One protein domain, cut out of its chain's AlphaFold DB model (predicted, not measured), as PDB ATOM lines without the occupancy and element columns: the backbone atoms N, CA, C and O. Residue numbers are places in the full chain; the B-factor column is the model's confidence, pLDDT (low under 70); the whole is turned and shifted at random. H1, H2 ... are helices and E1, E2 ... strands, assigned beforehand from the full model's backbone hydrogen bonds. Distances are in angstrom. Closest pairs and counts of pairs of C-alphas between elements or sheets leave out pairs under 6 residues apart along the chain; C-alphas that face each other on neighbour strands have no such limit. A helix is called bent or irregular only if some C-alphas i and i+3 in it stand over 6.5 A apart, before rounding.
ATOM      1  N   TYR A  27     -14.685-107.603  -1.659       84.06
ATOM      2  CA  TYR A  27     -16.090-107.967  -1.776       84.06
ATOM      3  C   TYR A  27     -16.779-107.831  -0.426       84.06
ATOM      4  O   TYR A  27     -16.580-108.656   0.458       84.06
ATOM      5  N   CYS A  28     -17.596-106.785  -0.297       89.38
ATOM      6  CA  CYS A  28     -18.408-106.478   0.877       89.38
ATOM      7  C   CYS A  28     -17.638-106.556   2.207       89.38
ATOM      8  O   CYS A  28     -17.023-105.574   2.605       89.38
ATOM      9  N   TYR A  29     -17.728-107.689   2.898       91.94
ATOM     10  CA  TYR A  29     -17.212-107.932   4.238       91.94
ATOM     11  C   TYR A  29     -16.729-109.382   4.344       91.94
ATOM     12  O   TYR A  29     -17.198-110.259   3.615       91.94
ATOM     13  N   GLY A  30     -15.823-109.643   5.278       93.31
ATOM     14  CA  GLY A  30     -15.303-110.975   5.547       93.31
ATOM     15  C   GLY A  30     -14.280-110.970   6.673       93.31
ATOM     16  O   GLY A  30     -14.358-110.174   7.607       93.31
ATOM     17  N   THR A  31     -13.325-111.890   6.593       94.94
ATOM     18  CA  THR A  31     -12.188-111.933   7.514       94.94
ATOM     19  C   THR A  31     -11.100-110.980   7.034       94.94
ATOM     20  O   THR A  31     -10.555-111.153   5.939       94.94
ATOM     21  N   GLU A  32     -10.759-110.001   7.867       94.12
ATOM     22  CA  GLU A  32      -9.694-109.034   7.608       94.12
ATOM     23  C   GLU A  32      -8.343-109.634   8.011       94.12
ATOM     24  O   GLU A  32      -7.831-109.452   9.123       94.12
ATOM     25  N   HIS A  33      -7.767-110.399   7.086       90.12
ATOM     26  CA  HIS A  33      -6.460-111.017   7.272       90.12
ATOM     27  C   HIS A  33      -5.381-109.940   7.432       90.12
ATOM     28  O   HIS A  33      -5.339-108.964   6.684       90.12
ATOM     29  N   GLY A  34      -4.508-110.099   8.428       87.69
ATOM     30  CA  GLY A  34      -3.509-109.080   8.786       87.69
ATOM     31  C   GLY A  34      -4.009-108.015   9.770       87.69
ATOM     32  O   GLY A  34      -3.203-107.247  10.290       87.69
ATOM     33  N   HIS A  35      -5.298-108.032  10.119       87.69
ATOM     34  CA  HIS A  35      -5.892-107.212  11.180       87.69
ATOM     35  C   HIS A  35      -6.402-108.081  12.339       87.69
ATOM     36  O   HIS A  35      -7.490-107.881  12.877       87.69
ATOM     37  N   GLY A  36      -5.588-109.069  12.725       89.50
ATOM     38  CA  GLY A  36      -5.898-110.010  13.803       89.50
ATOM     39  C   GLY A  36      -6.936-111.070  13.432       89.50
ATOM     40  O   GLY A  36      -7.564-111.614  14.334       89.50
ATOM     41  N   ASP A  37      -7.132-111.326  12.133       94.50
ATOM     42  CA  ASP A  37      -8.118-112.267  11.578       94.50
ATOM     43  C   ASP A  37      -9.544-112.044  12.118       94.50
ATOM     44  O   ASP A  37     -10.351-112.969  12.234       94.50
ATOM     45  N   LYS A  38      -9.858-110.783  12.442       95.25
ATOM     46  CA  LYS A  38     -11.182-110.354  12.891       95.25
ATOM     47  C   LYS A  38     -12.145-110.227  11.715       95.25
ATOM     48  O   LYS A  38     -11.746-109.976  10.575       95.25
ATOM     49  N   HIS A  39     -13.438-110.338  12.001       95.56
ATOM     50  CA  HIS A  39     -14.467-110.049  11.008       95.56
ATOM     51  C   HIS A  39     -14.581-108.531  10.759       95.56
ATOM     52  O   HIS A  39     -14.514-107.747  11.709       95.56
ATOM     53  N   THR A  40     -14.831-108.095   9.517       95.75
ATOM     54  CA  THR A  40     -14.920-106.668   9.129       95.75
ATOM     55  C   THR A  40     -15.835-105.859  10.053       95.75
ATOM     56  O   THR A  40     -15.503-104.740  10.434       95.75
ATOM     57  N   PHE A  41     -16.987-106.416  10.444       95.88
ATOM     58  CA  PHE A  41     -17.936-105.709  11.315       95.88
ATOM     59  C   PHE A  41     -17.451-105.533  12.757       95.88
ATOM     60  O   PHE A  41     -17.849-104.561  13.390       95.88
ATOM     61  N   GLU A  42     -16.594-106.416  13.271       95.00
ATOM     62  CA  GLU A  42     -15.999-106.235  14.601       95.00
ATOM     63  C   GLU A  42     -15.053-105.034  14.585       95.00
ATOM     64  O   GLU A  42     -15.194-104.118  15.391       95.00
ATOM     65  N   LEU A  43     -14.168-104.984  13.586       94.31
ATOM     66  CA  LEU A  43     -13.272-103.847  13.372       94.31
ATOM     67  C   LEU A  43     -14.058-102.552  13.127       94.31
ATOM     68  O   LEU A  43     -13.745-101.511  13.699       94.31
ATOM     69  N   ALA A  44     -15.108-102.598  12.304       95.00
ATOM     70  CA  ALA A  44     -15.947-101.433  12.040       95.00
ATOM     71  C   ALA A  44     -16.654-100.924  13.306       95.00
ATOM     72  O   ALA A  44     -16.727 -99.713  13.504       95.00
ATOM     73  N   ALA A  45     -17.152-101.819  14.163       93.75
ATOM     74  CA  ALA A  45     -17.799-101.447  15.420       93.75
ATOM     75  C   ALA A  45     -16.817-100.811  16.416       93.75
ATOM     76  O   ALA A  45     -17.194 -99.871  17.111       93.75
ATOM     77  N   GLU A  46     -15.563-101.269  16.448       91.50
ATOM     78  CA  GLU A  46     -14.492-100.633  17.227       91.50
ATOM     79  C   GLU A  46     -14.208 -99.211  16.701       91.50
ATOM     80  O   GLU A  46     -14.147 -98.259  17.473       91.50
ATOM     81  N   MET A  47     -14.126 -99.032  15.379       93.62
ATOM     82  CA  MET A  47     -13.735 -97.754  14.767       93.62
ATOM     83  C   MET A  47     -14.853 -96.704  14.676       93.62
ATOM     84  O   MET A  47     -14.564 -95.509  14.605       93.62
ATOM     85  N   VAL A  48     -16.127 -97.108  14.614       95.38
ATOM     86  CA  VAL A  48     -17.237 -96.192  14.281       95.38
ATOM     87  C   VAL A  48     -17.364 -95.038  15.282       95.38
ATOM     88  O   VAL A  48     -17.649 -93.906  14.879       95.38
ATOM     89  N   GLY A  49     -17.133 -95.327  16.566       91.75
ATOM     90  CA  GLY A  49     -17.151 -94.344  17.647       91.75
ATOM     91  C   GLY A  49     -15.930 -93.430  17.600       91.75
ATOM     92  O   GLY A  49     -16.087 -92.211  17.577       91.75
ATOM     93  N   ASP A  50     -14.738 -94.019  17.494       94.88
ATOM     94  CA  ASP A  50     -13.456 -93.302  17.473       94.88
ATOM     95  C   ASP A  50     -13.361 -92.303  16.313       94.88
ATOM     96  O   ASP A  50     -12.822 -91.206  16.458       94.88
ATOM     97  N   LEU A  51     -13.930 -92.660  15.162       96.19
ATOM     98  CA  LEU A  51     -13.949 -91.819  13.966       96.19
ATOM     99  C   LEU A  51     -15.192 -90.915  13.876       96.19
ATOM    100  O   LEU A  51     -15.336 -90.169  12.906       96.19
ATOM    101  N   ASN A  52     -16.098 -90.972  14.860       94.44
ATOM    102  CA  ASN A  52     -17.368 -90.241  14.874       94.44
ATOM    103  C   ASN A  52     -18.135 -90.374  13.541       94.44
ATOM    104  O   ASN A  52     -18.601 -89.389  12.964       94.44
ATOM    105  N   LEU A  53     -18.245 -91.591  12.996       95.25
ATOM    106  CA  LEU A  53     -18.816 -91.797  11.655       95.25
ATOM    107  C   LEU A  53     -20.329 -91.557  11.597       95.25
ATOM    108  O   LEU A  53     -20.887 -91.454  10.505       95.25
ATOM    109  N   GLY A  54     -20.992 -91.404  12.747       93.50
ATOM    110  CA  GLY A  54     -22.394 -90.990  12.819       93.50
ATOM    111  C   GLY A  54     -22.666 -89.666  12.097       93.50
ATOM    112  O   GLY A  54     -23.741 -89.496  11.534       93.50
ATOM    113  N   GLN A  55     -21.669 -88.775  12.006       94.06
ATOM    114  CA  GLN A  55     -21.773 -87.515  11.257       94.06
ATOM    115  C   GLN A  55     -21.994 -87.703   9.745       94.06
ATOM    116  O   GLN A  55     -22.398 -86.768   9.060       94.06
ATOM    117  N   LEU A  56     -21.714 -88.897   9.207       95.00
ATOM    118  CA  LEU A  56     -21.952 -89.218   7.798       95.00
ATOM    119  C   LEU A  56     -23.431 -89.497   7.506       95.00
ATOM    120  O   LEU A  56     -23.819 -89.518   6.338       95.00
ATOM    121  N   VAL A  57     -24.258 -89.719   8.532       95.69
ATOM    122  CA  VAL A  57     -25.711 -89.807   8.368       95.69
ATOM    123  C   VAL A  57     -26.236 -88.405   8.092       95.69
ATOM    124  O   VAL A  57     -26.343 -87.574   8.987       95.69
ATOM    125  N   SER A  58     -26.521 -88.138   6.822       94.44
ATOM    126  CA  SER A  58     -26.965 -86.830   6.349       94.44
ATOM    127  C   SER A  58     -28.451 -86.605   6.606       94.44
ATOM    128  O   SER A  58     -28.854 -85.470   6.831       94.44
ATOM    129  N   GLU A  59     -29.261 -87.668   6.573       95.31
ATOM    130  CA  GLU A  59     -30.707 -87.551   6.752       95.31
ATOM    131  C   GLU A  59     -31.332 -88.827   7.327       95.31
ATOM    132  O   GLU A  59     -30.862 -89.942   7.067       95.31
ATOM    133  N   LEU A  60     -32.394 -88.638   8.115       96.25
ATOM    134  CA  LEU A  60     -33.166 -89.690   8.769       96.25
ATOM    135  C   LEU A  60     -34.623 -89.630   8.310       96.25
ATOM    136  O   LEU A  60     -35.214 -88.553   8.289       96.25
ATOM    137  N   TYR A  61     -35.197 -90.791   8.001       96.56
ATOM    138  CA  TYR A  61     -36.607 -90.939   7.631       96.56
ATOM    139  C   TYR A  61     -37.304 -91.951   8.540       96.56
ATOM    140  O   TYR A  61     -36.670 -92.940   8.912       96.56
ATOM    141  N   PRO A  62     -38.596 -91.782   8.864       97.19
ATOM    142  CA  PRO A  62     -39.395 -92.904   9.345       97.19
ATOM    143  C   PRO A  62     -39.459 -93.995   8.262       97.19
ATOM    144  O   PRO A  62     -39.349 -93.711   7.064       97.19
ATOM    145  N   LEU A  63     -39.647 -95.254   8.653       96.50
ATOM    146  CA  LEU A  63     -39.789 -96.364   7.710       96.50
ATOM    147  C   LEU A  63     -41.019 -96.196   6.809       96.50
ATOM    148  O   LEU A  63     -40.996 -96.628   5.656       96.50
ATOM    149  N   ALA A  64     -42.075 -95.545   7.304       96.81
ATOM    150  CA  ALA A  64     -43.266 -95.234   6.511       96.81
ATOM    151  C   ALA A  64     -42.943 -94.448   5.221       96.81
ATOM    152  O   ALA A  64     -43.584 -94.667   4.192       96.81
ATOM    153  N   ASP A  65     -41.887 -93.627   5.241       97.19
ATOM    154  CA  ASP A  65     -41.459 -92.776   4.124       97.19
ATOM    155  C   ASP A  65     -40.388 -93.446   3.239       97.19
ATOM    156  O   ASP A  65     -39.611 -92.772   2.553       97.19
ATOM    157  N   TYR A  66     -40.320 -94.785   3.220       96.94
ATOM    158  CA  TYR A  66     -39.261 -95.526   2.518       96.94
ATOM    159  C   TYR A  66     -39.107 -95.161   1.036       96.94
ATOM    160  O   TYR A  66     -37.989 -95.170   0.526       96.94
ATOM    161  N   GLN A  67     -40.198 -94.830   0.337       97.69
ATOM    162  CA  GLN A  67     -40.139 -94.450  -1.079       97.69
ATOM    163  C   GLN A  67     -39.350 -93.150  -1.257       97.69
ATOM    164  O   GLN A  67     -38.390 -93.114  -2.026       97.69
ATOM    165  N   THR A  68     -39.679 -92.123  -0.470       95.50
ATOM    166  CA  THR A  68     -38.966 -90.841  -0.461       95.50
ATOM    167  C   THR A  68     -37.512 -91.014  -0.035       95.50
ATOM    168  O   THR A  68     -36.613 -90.482  -0.688       95.50
ATOM    169  N   ALA A  69     -37.253 -91.811   1.005       95.88
ATOM    170  CA  ALA A  69     -35.896 -92.084   1.470       95.88
ATOM    171  C   ALA A  69     -35.026 -92.741   0.379       95.88
ATOM    172  O   ALA A  69     -33.878 -92.340   0.175       95.88
ATOM    173  N   ILE A  70     -35.571 -93.720  -0.357       95.38
ATOM    174  CA  ILE A  70     -34.876 -94.392  -1.466       95.38
ATOM    175  C   ILE A  70     -34.636 -93.426  -2.631       95.38
ATOM    176  O   ILE A  70     -33.529 -93.393  -3.170       95.38
ATOM    177  N   GLU A  71     -35.628 -92.618  -3.010       95.00
ATOM    178  CA  GLU A  71     -35.477 -91.606  -4.064       95.00
ATOM    179  C   GLU A  71     -34.386 -90.586  -3.721       95.00
ATOM    180  O   GLU A  71     -33.549 -90.247  -4.562       95.00
ATOM    181  N   HIS A  72     -34.348 -90.130  -2.470       93.56
ATOM    182  CA  HIS A  72     -33.337 -89.195  -1.991       93.56
ATOM    183  C   HIS A  72     -31.945 -89.826  -1.973       93.56
ATOM    184  O   HIS A  72     -30.989 -89.197  -2.430       93.56
ATOM    185  N   ALA A  73     -31.825 -91.080  -1.529       93.62
ATOM    186  CA  ALA A  73     -30.568 -91.819  -1.578       93.62
ATOM    187  C   ALA A  73     -30.073 -92.028  -3.022       93.62
ATOM    188  O   ALA A  73     -28.886 -91.857  -3.299       93.62
ATOM    189  N   ALA A  74     -30.969 -92.334  -3.964       92.69
ATOM    190  CA  ALA A  74     -30.631 -92.480  -5.381       92.69
ATOM    191  C   ALA A  74     -30.170 -91.157  -6.024       92.69
ATOM    192  O   ALA A  74     -29.377 -91.166  -6.964       92.69
ATOM    193  N   GLN A  75     -30.630 -90.016  -5.500       90.50
ATOM    194  CA  GLN A  75     -30.266 -88.664  -5.944       90.50
ATOM    195  C   GLN A  75     -29.277 -87.963  -4.995       90.50
ATOM    196  O   GLN A  75     -29.184 -86.733  -4.989       90.50
ATOM    197  N   ALA A  76     -28.530 -88.728  -4.196       86.31
ATOM    198  CA  ALA A  76     -27.682 -88.196  -3.132       86.31
ATOM    199  C   ALA A  76     -26.598 -87.222  -3.628       86.31
ATOM    200  O   ALA A  76     -26.350 -86.205  -2.984       86.31
ATOM    201  N   GLY A  77     -25.997 -87.493  -4.795       84.00
ATOM    202  CA  GLY A  77     -24.873 -86.721  -5.343       84.00
ATOM    203  C   GLY A  77     -25.150 -85.215  -5.465       84.00
ATOM    204  O   GLY A  77     -24.492 -84.431  -4.784       84.00
ATOM    205  N   PRO A  78     -26.142 -84.781  -6.268       86.62
ATOM    206  CA  PRO A  78     -26.503 -83.364  -6.391       86.62
ATOM    207  C   PRO A  78     -26.955 -82.698  -5.085       86.62
ATOM    208  O   PRO A  78     -26.892 -81.478  -4.970       86.62
ATOM    209  N   ARG A  79     -27.431 -83.484  -4.111       81.19
ATOM    210  CA  ARG A  79     -27.945 -83.001  -2.823       81.19
ATOM    211  C   ARG A  79     -26.885 -82.974  -1.717       81.19
ATOM    212  O   ARG A  79     -27.188 -82.551  -0.608       81.19
ATOM    213  N   GLY A  80     -25.662 -83.427  -2.001       88.88
ATOM    214  CA  GLY A  80     -24.591 -83.521  -1.007       88.88
ATOM    215  C   GLY A  80     -24.871 -84.532   0.111       88.88
ATOM    216  O   GLY A  80     -24.274 -84.430   1.179       88.88
ATOM    217  N   LEU A  81     -25.776 -85.492  -0.111       91.00
ATOM    218  CA  LEU A  81     -26.084 -86.533   0.868       91.00
ATOM    219  C   LEU A  81     -25.000 -87.618   0.835       91.00
ATOM    220  O   LEU A  81     -24.539 -88.019  -0.234       91.00
ATOM    221  N   ILE A  82     -24.617 -88.117   2.010       93.88
ATOM    222  CA  ILE A  82     -23.599 -89.165   2.180       93.88
ATOM    223  C   ILE A  82     -24.270 -90.495   2.532       93.88
ATOM    224  O   ILE A  82     -24.136 -91.484   1.809       93.88
ATOM    225  N   LYS A  83     -25.010 -90.533   3.645       94.75
ATOM    226  CA  LYS A  83     -25.779 -91.701   4.083       94.75
ATOM    227  C   LYS A  83     -27.179 -91.272   4.505       94.75
ATOM    228  O   LYS A  83     -27.333 -90.428   5.379       94.75
ATOM    229  N   VAL A  84     -28.180 -91.905   3.906       95.62
ATOM    230  CA  VAL A  84     -29.568 -91.872   4.376       95.62
ATOM    231  C   VAL A  84     -29.796 -93.093   5.264       95.62
ATOM    232  O   VAL A  84     -29.313 -94.184   4.939       95.62
ATOM    233  N   ALA A  85     -30.500 -92.918   6.380       96.50
ATOM    234  CA  ALA A  85     -30.877 -94.005   7.277       96.50
ATOM    235  C   ALA A  85     -32.344 -93.888   7.715       96.50
ATOM    236  O   ALA A  85     -32.952 -92.822   7.631       96.50
ATOM    237  N   PHE A  86     -32.904 -95.002   8.181       97.44
ATOM    238  CA  PHE A  86     -34.233 -95.021   8.781       97.44
ATOM    239  C   PHE A  86     -34.139 -94.851  10.298       97.44
ATOM    240  O   PHE A  86     -33.316 -95.505  10.942       97.44
ATOM    241  N   ASP A  87     -34.990 -93.998  10.864       96.12
ATOM    242  CA  ASP A  87     -35.169 -93.842  12.303       96.12
ATOM    243  C   ASP A  87     -36.437 -94.565  12.764       96.12
ATOM    244  O   ASP A  87     -37.529 -94.000  12.790       96.12
TER     245      ASP A  87
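What this domain is: This is residues 27 to 87 of the 92 residues of an uncharacterized protein of Acidimicrobiia bacterium (UniProt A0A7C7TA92). The model is a loose, open shape with two ends: at one, H3 packs on a small ribbon of two parallel strands, E1 and E2; at the other, the loop of residues 27 to 39 leads into H1. Residues 44 to 53 stand free between these ends, and short H2 leads on into E1. The printed part has 61 residues, with four named helices and two named strands in the order H1, H2, E1, H3, H4, E2; the class is mixed, helices and strands. It is loose, with a radius of gyration of the C-alphas of 14.9 A, and elongated, spanning 41 by 24 by 24 A.

Where its parts are: Residues 27 to 39 hold no named element, but residues 31 to 32 pair with 38 to 39, antiparallel. H1, residues 40 to 50, begins at C-alpha 40 (-14.920, -106.668, 9.129) and is 15.8 A long; it is only just irregular, with C-alphas 46 and 49 6.8 A apart. H2 is residues 53 to 56, and E1, residues 57 to 61, is 11.0 A long. H3, residues 63 to 74, is 16.4 A long and irregular, with C-alphas 64 and 67 8.2 A apart. H4 is residues 76 to 79. E2, residues 83 to 86, is 10.2 A long and ends at C-alpha 86 (-34.233, -95.021, 8.781).

How they stand to each other: E1 and E2 are parallel at 28 degrees, with N 58 and O 83 2.8 A apart, within hydrogen-bond range. With H3 and H4 they form a strand-helix-strand unit, parallel neighbour strands with helices between, whose crossover is right-handed. The closest C-alphas of H3 and E2, Leu 63 and Phe 86, are 5.8 A apart. H3 and H4 meet only through their link. H1 and H2 are close but not clearly touching, with closest C-alphas Val 48 and Gly 54 at 7.5 A; H1 and H3 are apart. O i to N i+4 pairs are within range in 5 of 7 cases in H1 and 6 of 8 in H3; H2 and H4 are too short for such a pair.

The domain as a whole: The C-alphas farthest apart, Gly 34 and Ala 64, are 42.2 A apart. The printed part has no cut, and the five links between named elements are tight. No printed residue is under 70 in pLDDT.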